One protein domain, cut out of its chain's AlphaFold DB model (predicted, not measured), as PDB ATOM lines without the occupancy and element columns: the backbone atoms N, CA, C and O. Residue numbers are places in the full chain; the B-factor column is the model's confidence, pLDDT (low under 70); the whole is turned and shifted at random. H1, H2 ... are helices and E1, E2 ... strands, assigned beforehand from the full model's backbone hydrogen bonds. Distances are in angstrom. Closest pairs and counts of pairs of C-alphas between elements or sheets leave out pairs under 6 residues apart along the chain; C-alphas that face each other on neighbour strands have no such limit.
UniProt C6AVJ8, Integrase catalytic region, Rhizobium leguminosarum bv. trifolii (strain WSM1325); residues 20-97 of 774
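AT A GLANCE: This is residues 20 to 97 of the 774 residues of the protein "Integrase catalytic region" of Rhizobium leguminosarum bv. trifolii (strain WSM1325) (UniProt C6AVJ8). A five-stranded sheet, curled like part of a barrel, has H2 reaching across its open side from the E3 and E4 end toward E5. H1 only grazes the sheet near E4, and H3 lies off it beyond E5; residues 35 to 40 and 87 to 92 stick out. The printed part has 78 residues, in the order E1 E2 H1 E3 E4 H2 E5 H3, a mixed class of helices and strands. The antiparallel sheet runs E4 E3 E2 E1 E5; the whole is only just loose, close to compact, with a radius of gyration of the C-alphas of 14.1 A and spans of 43 by 34 by 26 A.

IN THESE COORDINATES: E1, residues 20 to 22, begins with C-alpha 20 at (27.074, 13.837, 14.928). E2 is residues 25 to 29, 13.4 A; H1 39 to 47, 12.8 A; E3 48 to 53, 16.7 A; E4 62 to 66, 13.5 A; H2 67 to 75, 12.3 A; E5 80 to 82. H3, residues 88 to 95, ends with C-alpha 95 at (18.130, 5.268, -0.035).

HOW THE PARTS SIT: The sheet is strongly twisted. E1 and E2 form a hairpin, with N 27 and O 20 2.8 A apart. E1 and E5 are antiparallel neighbours, with N 21 and O 80 within hydrogen-bond range at 2.8 A. N 28 and O 52 are 2.9 A apart between E2 and E3. E3 and E4 form a hairpin, with N 49 and O 65 at 2.8 A. H2 is on the sheet at a height of 7.0 A; the C-alphas of Gly 48 and Phe 67, the closest of E3 and H2, are 4.7 A apart. The closest C-alphas of H1 and E4, Ala 47 and Thr 66, are 5.6 A apart. H2 and H3 are apart. In H1, H2 and H3 every O i to N i+4 pair is within hydrogen-bond range.

THE WHOLE: The farthest C-alphas, Glu 39 and Lys 97, are 43.4 A apart. The printed part has no cut and no long link. Mean pLDDT of the printed part is 75.4; residues 33 to 41, 43, 56, 58 and 90 to 97 are under 70.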
ATOM      1  N   ILE A  20      26.688  13.895  13.525       87.81
ATOM      2  CA  ILE A  20      27.074  13.837  14.928       87.81
ATOM      3  C   ILE A  20      25.807  13.834  15.782       87.81
ATOM      4  O   ILE A  20      24.866  14.578  15.508       87.81
ATOM      5  N   TYR A  21      25.756  12.999  16.812       87.25
ATOM      6  CA  TYR A  21      24.665  12.974  17.777       87.25
ATOM      7  C   TYR A  21      25.190  13.265  19.181       87.25
ATOM      8  O   TYR A  21      25.946  12.478  19.746       87.25
ATOM      9  N   PHE A  22      24.774  14.401  19.739       84.75
ATOM     10  CA  PHE A  22      25.009  14.781  21.132       84.75
ATOM     11  C   PHE A  22      23.907  15.747  21.592       84.75
ATOM     12  O   PHE A  22      23.181  16.313  20.772       84.75
ATOM     13  N   ASP A  23      23.707  15.852  22.908       83.62
ATOM     14  CA  ASP A  23      22.611  16.624  23.525       83.62
ATOM     15  C   ASP A  23      21.210  16.304  22.950       83.62
ATOM     16  O   ASP A  23      20.346  17.156  22.754       83.62
ATOM     17  N   LYS A  24      20.973  15.025  22.624       82.00
ATOM     18  CA  LYS A  24      19.708  14.529  22.042       82.00
ATOM     19  C   LYS A  24      19.302  15.216  20.724       82.00
ATOM     20  O   LYS A  24      18.117  15.233  20.360       82.00
ATOM     21  N   ARG A  25      20.270  15.772  19.991       85.75
ATOM     22  CA  ARG A  25      20.078  16.385  18.670       85.75
ATOM     23  C   ARG A  25      21.092  15.842  17.668       85.75
ATOM     24  O   ARG A  25      22.139  15.318  18.039       85.75
ATOM     25  N   HIS A  26      20.746  15.945  16.386       88.00
ATOM     26  CA  HIS A  26      21.663  15.645  15.290       88.00
ATOM     27  C   HIS A  26      22.316  16.929  14.792       88.00
ATOM     28  O   HIS A  26      21.622  17.929  14.588       88.00
ATOM     29  N   TRP A  27      23.616  16.856  14.540       89.06
ATOM     30  CA  TRP A  27      24.476  17.968  14.161       89.06
ATOM     31  C   TRP A  27      25.331  17.609  12.941       89.06
ATOM     32  O   TRP A  27      25.598  16.431  12.683       89.06
ATOM     33  N   CYS A  28      25.767  18.623  12.199       87.06
ATOM     34  CA  CYS A  28      26.804  18.519  11.173       87.06
ATOM     35  C   CYS A  28      27.814  19.662  11.326       87.06
ATOM     36  O   CYS A  28      27.571  20.627  12.052       87.06
ATOM     37  N   LEU A  29      28.958  19.552  10.651       84.00
ATOM     38  CA  LEU A  29      29.957  20.616  10.644       84.00
ATOM     39  C   LEU A  29      29.447  21.822   9.837       84.00
ATOM     40  O   LEU A  29      29.080  21.671   8.669       84.00
ATOM     41  N   LYS A  30      29.462  23.019  10.437       82.81
ATOM     42  CA  LYS A  30      29.066  24.271   9.774       82.81
ATOM     43  C   LYS A  30      29.989  24.538   8.580       82.81
ATOM     44  O   LYS A  30      31.202  24.327   8.634       82.81
ATOM     45  N   THR A  31      29.427  25.022   7.474       76.62
ATOM     46  CA  THR A  31      30.230  25.364   6.290       76.62
ATOM     47  C   THR A  31      30.988  26.671   6.528       76.62
ATOM     48  O   THR A  31      30.374  27.714   6.731       76.62
ATOM     49  N   ARG A  32      32.325  26.623   6.479       73.38
ATOM     50  CA  ARG A  32      33.187  27.817   6.522       73.38
ATOM     51  C   ARG A  32      32.984  28.649   5.250       73.38
ATOM     52  O   ARG A  32      33.167  28.118   4.154       73.38
ATOM     53  N   SER A  33      32.599  29.916   5.404       64.56
ATOM     54  CA  SER A  33      32.327  30.859   4.312       64.56
ATOM     55  C   SER A  33      33.312  32.023   4.382       64.56
ATOM     56  O   SER A  33      33.163  32.888   5.240       64.56
ATOM     57  N   ALA A  34      34.269  32.073   3.453       56.91
ATOM     58  CA  ALA A  34      35.348  33.068   3.447       56.91
ATOM     59  C   ALA A  34      34.866  34.532   3.320       56.91
ATOM     60  O   ALA A  34      35.583  35.447   3.698       56.91
ATOM     61  N   GLU A  35      33.648  34.767   2.820       52.88
ATOM     62  CA  GLU A  35      33.099  36.114   2.589       52.88
ATOM     63  C   GLU A  35      32.368  36.721   3.806       52.88
ATOM     64  O   GLU A  35      31.950  37.876   3.751       52.88
ATOM     65  N   ARG A  36      32.149  35.957   4.891       55.38
ATOM     66  CA  ARG A  36      31.339  36.383   6.061       55.38
ATOM     67  C   ARG A  36      31.933  35.988   7.420       55.38
ATOM     68  O   ARG A  36      31.233  36.061   8.424       55.38
ATOM     69  N   GLU A  37      33.178  35.531   7.444       59.47
ATOM     70  CA  GLU A  37      33.839  35.030   8.652       59.47
ATOM     71  C   GLU A  37      34.319  36.203   9.519       59.47
ATOM     72  O   GLU A  37      35.072  37.059   9.055       59.47
ATOM     73  N   THR A  38      33.859  36.273  10.769       69.06
ATOM     74  CA  THR A  38      34.368  37.249  11.744       69.06
ATOM     75  C   THR A  38      35.717  36.788  12.304       69.06
ATOM     76  O   THR A  38      36.019  35.593  12.300       69.06
ATOM     77  N   GLU A  39      36.534  37.710  12.827       68.00
ATOM     78  CA  GLU A  39      37.811  37.354  13.478       68.00
ATOM     79  C   GLU A  39      37.611  36.344  14.627       68.00
ATOM     80  O   GLU A  39      38.401  35.412  14.780       68.00
ATOM     81  N   GLU A  40      36.504  36.465  15.370       66.25
ATOM     82  CA  GLU A  40      36.107  35.516  16.417       66.25
ATOM     83  C   GLU A  40      35.778  34.119  15.863       66.25
ATOM     84  O   GLU A  40      36.219  33.117  16.427       66.25
ATOM     85  N   GLU A  41      35.046  34.015  14.744       67.00
ATOM     86  CA  GLU A  41      34.765  32.716  14.113       67.00
ATOM     87  C   GLU A  41      36.046  32.066  13.568       67.00
ATOM     88  O   GLU A  41      36.212  30.851  13.701       67.00
ATOM     89  N   SER A  42      36.977  32.856  13.019       70.00
ATOM     90  CA  SER A  42      38.258  32.345  12.513       70.00
ATOM     91  C   SER A  42      39.133  31.776  13.633       70.00
ATOM     92  O   SER A  42      39.680  30.683  13.482       70.00
ATOM     93  N   ALA A  43      39.213  32.455  14.782       68.44
ATOM     94  CA  ALA A  43      39.927  31.946  15.956       68.44
ATOM     95  C   ALA A  43      39.306  30.640  16.495       68.44
ATOM     96  O   ALA A  43      40.019  29.722  16.907       68.44
ATOM     97  N   MET A  44      37.975  30.513  16.444       70.25
ATOM     98  CA  MET A  44      37.266  29.302  16.874       70.25
ATOM     99  C   MET A  44      37.496  28.113  15.929       70.25
ATOM    100  O   MET A  44      37.646  26.984  16.397       70.25
ATOM    101  N   TRP A  45      37.588  28.346  14.616       72.88
ATOM    102  CA  TRP A  45      37.967  27.310  13.644       72.88
ATOM    103  C   TRP A  45      39.410  26.821  13.809       72.88
ATOM    104  O   TRP A  45      39.712  25.678  13.460       72.88
ATOM    105  N   GLU A  46      40.304  27.660  14.335       72.69
ATOM    106  CA  GLU A  46      41.689  27.279  14.633       72.69
ATOM    107  C   GLU A  46      41.809  26.425  15.906       72.69
ATOM    108  O   GLU A  46      42.715  25.595  15.998       72.69
ATOM    109  N   ALA A  47      40.878  26.572  16.856       71.38
ATOM    110  CA  ALA A  47      40.892  25.885  18.152       71.38
ATOM    111  C   ALA A  47      39.892  24.710  18.285       71.38
ATOM    112  O   ALA A  47      39.923  23.988  19.290       71.38
ATOM    113  N   GLY A  48      39.005  24.490  17.304       80.19
ATOM    114  CA  GLY A  48      37.953  23.477  17.406       80.19
ATOM    115  C   GLY A  48      37.055  23.297  16.176       80.19
ATOM    116  O   GLY A  48      37.447  23.544  15.036       80.19
ATOM    117  N   TYR A  49      35.832  22.821  16.420       82.94
ATOM    118  CA  TYR A  49      34.792  22.580  15.420       82.94
ATOM    119  C   TYR A  49      33.552  23.425  15.711       82.94
ATOM    120  O   TYR A  49      33.071  23.459  16.841       82.94
ATOM    121  N   ILE A  50      32.978  24.036  14.673       86.38
ATOM    122  CA  ILE A  50      31.673  24.699  14.763       86.38
ATOM    123  C   ILE A  50      30.612  23.783  14.154       86.38
ATOM    124  O   ILE A  50      30.676  23.442  12.972       86.38
ATOM    125  N   LEU A  51      29.633  23.381  14.961       86.88
ATOM    126  CA  LEU A  51      28.561  22.461  14.601       86.88
ATOM    127  C   LEU A  51      27.228  23.197  14.466       86.88
ATOM    128  O   LEU A  51      26.966  24.166  15.174       86.88
ATOM    129  N   GLU A  52      26.360  22.714  13.582       88.69
ATOM    130  CA  GLU A  52      24.987  23.199  13.441       88.69
ATOM    131  C   GLU A  52      23.970  22.052  13.449       88.69
ATOM    132  O   GLU A  52      24.246  20.948  12.977       88.69
ATOM    133  N   THR A  53      22.779  22.291  13.998       88.12
ATOM    134  CA  THR A  53      21.733  21.257  14.103       88.12
ATOM    135  C   THR A  53      21.059  20.958  12.763       88.12
ATOM    136  O   THR A  53      20.688  21.878  12.035       88.12
ATOM    137  N   VAL A  54      20.778  19.678  12.509       83.38
ATOM    138  CA  VAL A  54      20.185  19.145  11.260       83.38
ATOM    139  C   VAL A  54      18.943  18.271  11.493       83.38
ATOM    140  O   VAL A  54      18.530  17.511  10.621       83.38
ATOM    141  N   ASP A  55      18.324  18.356  12.672       74.00
ATOM    142  CA  ASP A  55      17.198  17.508  13.096       74.00
ATOM    143  C   ASP A  55      15.797  18.044  12.729       74.00
ATOM    144  O   ASP A  55      14.794  17.461  13.137       74.00
ATOM    145  N   GLY A  56      15.704  19.136  11.959       66.88
ATOM    146  CA  GLY A  56      14.435  19.686  11.457       66.88
ATOM    147  C   GLY A  56      13.505  20.274  12.528       66.88
ATOM    148  O   GLY A  56      12.346  20.564  12.233       66.88
ATOM    149  N   LYS A  57      13.983  20.444  13.768       70.25
ATOM    150  CA  LYS A  57      13.240  21.109  14.850       70.25
ATOM    151  C   LYS A  57      13.250  22.632  14.659       70.25
ATOM    152  O   LYS A  57      14.141  23.172  14.011       70.25
ATOM    153  N   SER A  58      12.271  23.317  15.251       60.47
ATOM    154  CA  SER A  58      11.967  24.742  15.018       60.47
ATOM    155  C   SER A  58      13.095  25.730  15.344       60.47
ATOM    156  O   SER A  58      13.069  26.848  14.843       60.47
ATOM    157  N   GLU A  59      14.088  25.341  16.145       78.06
ATOM    158  CA  GLU A  59      15.214  26.199  16.526       78.06
ATOM    159  C   GLU A  59      16.540  25.609  16.021       78.06
ATOM    160  O   GLU A  59      16.993  24.555  16.495       78.06
ATOM    161  N   ARG A  60      17.164  26.288  15.050       77.56
ATOM    162  CA  ARG A  60      18.491  25.938  14.530       77.56
ATOM    163  C   ARG A  60      19.545  26.462  15.503       77.56
ATOM    164  O   ARG A  60      19.587  27.661  15.760       77.56
ATOM    165  N   ARG A  61      20.371  25.572  16.055       82.50
ATOM    166  CA  ARG A  61      21.440  25.936  16.999       82.50
ATOM    167  C   ARG A  61      22.802  25.781  16.346       82.50
ATOM    168  O   ARG A  61      22.984  24.894  15.510       82.50
ATOM    169  N   VAL A  62      23.723  26.651  16.743       84.12
ATOM    170  CA  VAL A  62      25.138  26.605  16.375       84.12
ATOM    171  C   VAL A  62      25.935  26.508  17.665       84.12
ATOM    172  O   VAL A  62      25.674  27.263  18.598       84.12
ATOM    173  N   GLU A  63      26.875  25.578  17.718       84.12
ATOM    174  CA  GLU A  63      27.694  25.325  18.900       84.12
ATOM    175  C   GLU A  63      29.155  25.166  18.483       84.12
ATOM    176  O   GLU A  63      29.458  24.438  17.537       84.12
ATOM    177  N   ALA A  64      30.055  25.878  19.158       84.81
ATOM    178  CA  ALA A  64      31.493  25.766  18.951       84.81
ATOM    179  C   ALA A  64      32.087  24.896  20.062       84.81
ATOM    180  O   ALA A  64      31.922  25.200  21.241       84.81
ATOM    181  N   LEU A  65      32.766  23.817  19.682       82.50
ATOM    182  CA  LEU A  65      33.424  22.890  20.600       82.50
ATOM    183  C   LEU A  65      34.920  22.893  20.326       82.50
ATOM    184  O   LEU A  65      35.337  22.728  19.179       82.50
ATOM    185  N   THR A  66      35.741  23.035  21.366       83.12
ATOM    186  CA  THR A  66      37.195  22.917  21.202       83.12
ATOM    187  C   THR A  66      37.584  21.472  20.879       83.12
ATOM    188  O   THR A  66      36.837  20.531  21.168       83.12
ATOM    189  N   PHE A  67      38.780  21.255  20.318       78.50
ATOM    190  CA  PHE A  67      39.288  19.890  20.103       78.50
ATOM    191  C   PHE A  67      39.309  19.063  21.401       78.50
ATOM    192  O   PHE A  67      38.980  17.878  21.381       78.50
ATOM    193  N   GLN A  68      39.615  19.701  22.536       77.88
ATOM    194  CA  GLN A  68      39.627  19.056  23.851       77.88
ATOM    195  C   GLN A  68      38.218  18.680  24.335       77.88
ATOM    196  O   GLN A  68      38.048  17.646  24.982       77.88
ATOM    197  N   ASP A  69      37.200  19.489  24.035       81.25
ATOM    198  CA  ASP A  69      35.815  19.181  24.406       81.25
ATOM    199  C   ASP A  69      35.283  17.994  23.610       81.25
ATOM    200  O   ASP A  69      34.663  17.093  24.176       81.25
ATOM    201  N   VAL A  70      35.594  17.941  22.313       78.75
ATOM    202  CA  VAL A  70      35.236  16.803  21.460       78.75
ATOM    203  C   VAL A  70      35.900  15.517  21.957       78.75
ATOM    204  O   VAL A  70      35.219  14.501  22.095       78.75
ATOM    205  N   ASP A  71      37.184  15.558  22.315       77.69
ATOM    206  CA  ASP A  71      37.906  14.388  22.830       77.69
ATOM    207  C   ASP A  71      37.371  13.908  24.194       77.69
ATOM    208  O   ASP A  71      37.165  12.709  24.410       77.69
ATOM    209  N   LYS A  72      37.020  14.841  25.095       80.31
ATOM    210  CA  LYS A  72      36.323  14.527  26.357       80.31
ATOM    211  C   LYS A  72      34.962  13.880  26.111       80.31
ATOM    212  O   LYS A  72      34.603  12.930  26.807       80.31
ATOM    213  N   LEU A  73      34.193  14.381  25.144       83.31
ATOM    214  CA  LEU A  73      32.881  13.832  24.807       83.31
ATOM    215  C   LEU A  73      32.989  12.428  24.196       83.31
ATOM    216  O   LEU A  73      32.182  11.566  24.555       83.31
ATOM    217  N   PHE A  74      33.987  12.175  23.342       78.88
ATOM    218  CA  PHE A  74      34.275  10.837  22.811       78.88
ATOM    219  C   PHE A  74      34.716   9.878  23.920       78.88
ATOM    220  O   PHE A  74      34.135   8.802  24.064       78.88
ATOM    221  N   SER A  75      35.664  10.293  24.765       75.06
ATOM    222  CA  SER A  75      36.162   9.490  25.893       75.06
ATOM    223  C   SER A  75      35.057   9.136  26.894       75.06
ATOM    224  O   SER A  75      35.036   8.039  27.447       75.06
ATOM    225  N   ALA A  76      34.093  10.038  27.097       78.50
ATOM    226  CA  ALA A  76      32.931   9.810  27.951       78.50
ATOM    227  C   ALA A  76      31.765   9.080  27.250       78.50
ATOM    228  O   ALA A  76      30.714   8.910  27.869       78.50
ATOM    229  N   SER A  77      31.907   8.683  25.977       76.44
ATOM    230  CA  SER A  77      30.836   8.090  25.151       76.44
ATOM    231  C   SER A  77      29.548   8.938  25.096       76.44
ATOM    232  O   SER A  77      28.438   8.408  25.051       76.44
ATOM    233  N   LYS A  78      29.680  10.272  25.136       80.81
ATOM    234  CA  LYS A  78      28.560  11.240  25.115       80.81
ATOM    235  C   LYS A  78      28.255  11.811  23.729       80.81
ATOM    236  O   LYS A  78      27.237  12.481  23.565       80.81
ATOM    237  N   ILE A  79      29.128  11.557  22.761       84.19
ATOM    238  CA  ILE A  79      28.984  11.941  21.359       84.19
ATOM    239  C   ILE A  79      29.086  10.684  20.499       84.19
ATOM    240  O   ILE A  79      29.951   9.839  20.729       84.19
ATOM    241  N   ASP A  80      28.193  10.560  19.526       82.25
ATOM    242  CA  ASP A  80      28.244   9.517  18.502       82.25
ATOM    243  C   ASP A  80      28.474  10.173  17.136       82.25
ATOM    244  O   ASP A  80      27.953  11.259  16.870       82.25
ATOM    245  N   CYS A  81      29.279   9.550  16.279       83.88
ATOM    246  CA  CYS A  81      29.674  10.110  14.989       83.88
ATOM    247  C   CYS A  81      29.498   9.078  13.875       83.88
ATOM    248  O   CYS A  81      30.273   8.130  13.727       83.88
ATOM    249  N   GLU A  82      28.486   9.297  13.042       82.38
ATOM    250  CA  GLU A  82      28.228   8.511  11.845       82.38
ATOM    251  C   GLU A  82      29.037   9.070  10.672       82.38
ATOM    252  O   GLU A  82      28.647  10.051  10.024       82.38
ATOM    253  N   ARG A  83      30.171   8.427  10.387       81.62
ATOM    254  CA  ARG A  83      31.086   8.889   9.342       81.62
ATOM    255  C   ARG A  83      30.471   8.847   7.945       81.62
ATOM    256  O   ARG A  83      29.864   7.857   7.534       81.62
ATOM    257  N   GLY A  84      30.668   9.926   7.195       76.62
ATOM    258  CA  GLY A  84      30.243  10.071   5.812       76.62
ATOM    259  C   GLY A  84      28.731   9.996   5.608       76.62
ATOM    260  O   GLY A  84      28.310   9.729   4.484       76.62
ATOM    261  N   TYR A  85      27.905  10.164   6.647       82.12
ATOM    262  CA  TYR A  85      26.446  10.128   6.551       82.12
ATOM    263  C   TYR A  85      25.909  10.990   5.399       82.12
ATOM    264  O   TYR A  85      25.142  10.487   4.582       82.12
ATOM    265  N   PHE A  86      26.332  12.250   5.284       77.25
ATOM    266  CA  PHE A  86      25.893  13.194   4.250       77.25
ATOM    267  C   PHE A  86      26.586  13.021   2.894       77.25
ATOM    268  O   PHE A  86      26.168  13.666   1.934       77.25
ATOM    269  N   SER A  87      27.571  12.124   2.773       82.19
ATOM    270  CA  SER A  87      28.219  11.870   1.485       82.19
ATOM    271  C   SER A  87      27.209  11.360   0.453       82.19
ATOM    272  O   SER A  87      26.325  10.556   0.766       82.19
ATOM    273  N   SER A  88      27.360  11.782  -0.805       71.81
ATOM    274  CA  SER A  88      26.478  11.362  -1.902       71.81
ATOM    275  C   SER A  88      26.401   9.838  -2.026       71.81
ATOM    276  O   SER A  88      25.319   9.294  -2.233       71.81
ATOM    277  N   ARG A  89      27.526   9.139  -1.814       73.06
ATOM    278  CA  ARG A  89      27.607   7.671  -1.814       73.06
ATOM    279  C   ARG A  89      26.754   7.053  -0.704       73.06
ATOM    280  O   ARG A  89      25.856   6.275  -1.004       73.06
ATOM    281  N   ASN A  90      26.944   7.458   0.552       68.88
ATOM    282  CA  ASN A  90      26.182   6.886   1.667       68.88
ATOM    283  C   ASN A  90      24.718   7.348   1.687       68.88
ATOM    284  O   ASN A  90      23.863   6.655   2.230       68.88
ATOM    285  N   ALA A  91      24.389   8.514   1.125       63.56
ATOM    286  CA  ALA A  91      23.006   8.945   0.928       63.56
ATOM    287  C   ALA A  91      22.286   8.065  -0.106       63.56
ATOM    288  O   ALA A  91      21.134   7.680   0.117       63.56
ATOM    289  N   ILE A  92      22.978   7.695  -1.191       58.25
ATOM    290  CA  ILE A  92      22.507   6.695  -2.153       58.25
ATOM    291  C   ILE A  92      22.377   5.339  -1.457       58.25
ATOM    292  O   ILE A  92      21.287   4.782  -1.496       58.25
ATOM    293  N   ASP A  93      23.384   4.866  -0.717       57.06
ATOM    294  CA  ASP A  93      23.328   3.586   0.007       57.06
ATOM    295  C   ASP A  93      22.206   3.551   1.057       57.06
ATOM    296  O   ASP A  93      21.531   2.541   1.215       57.06
ATOM    297  N   ARG A  94      21.922   4.660   1.754       69.69
ATOM    298  CA  ARG A  94      20.795   4.765   2.703       69.69
ATOM    299  C   ARG A  94      19.437   4.752   2.007       69.69
ATOM    300  O   ARG A  94      18.488   4.209   2.566       69.69
ATOM    301  N   ARG A  95      19.337   5.325   0.805       47.25
ATOM    302  CA  ARG A  95      18.130   5.268  -0.035       47.25
ATOM    303  C   ARG A  95      17.971   3.904  -0.720       47.25
ATOM    304  O   ARG A  95      16.844   3.490  -0.976       47.25
ATOM    305  N   MET A  96      19.089   3.228  -0.978       45.28
ATOM    306  CA  MET A  96      19.221   1.898  -1.574       45.28
ATOM    307  C   MET A  96      19.270   0.777  -0.533       45.28
ATOM    308  O   MET A  96      19.415  -0.372  -0.931       45.28
ATOM    309  N   LYS A  97      19.151   1.064   0.776       44.78
ATOM    310  CA  LYS A  97      19.076   0.034   1.824       44.78
ATOM    311  C   LYS A  97      17.832  -0.818   1.573       44.78
ATOM    312  O   LYS A  97      16.744  -0.518   2.068       44.78
TER     313      LYS A  97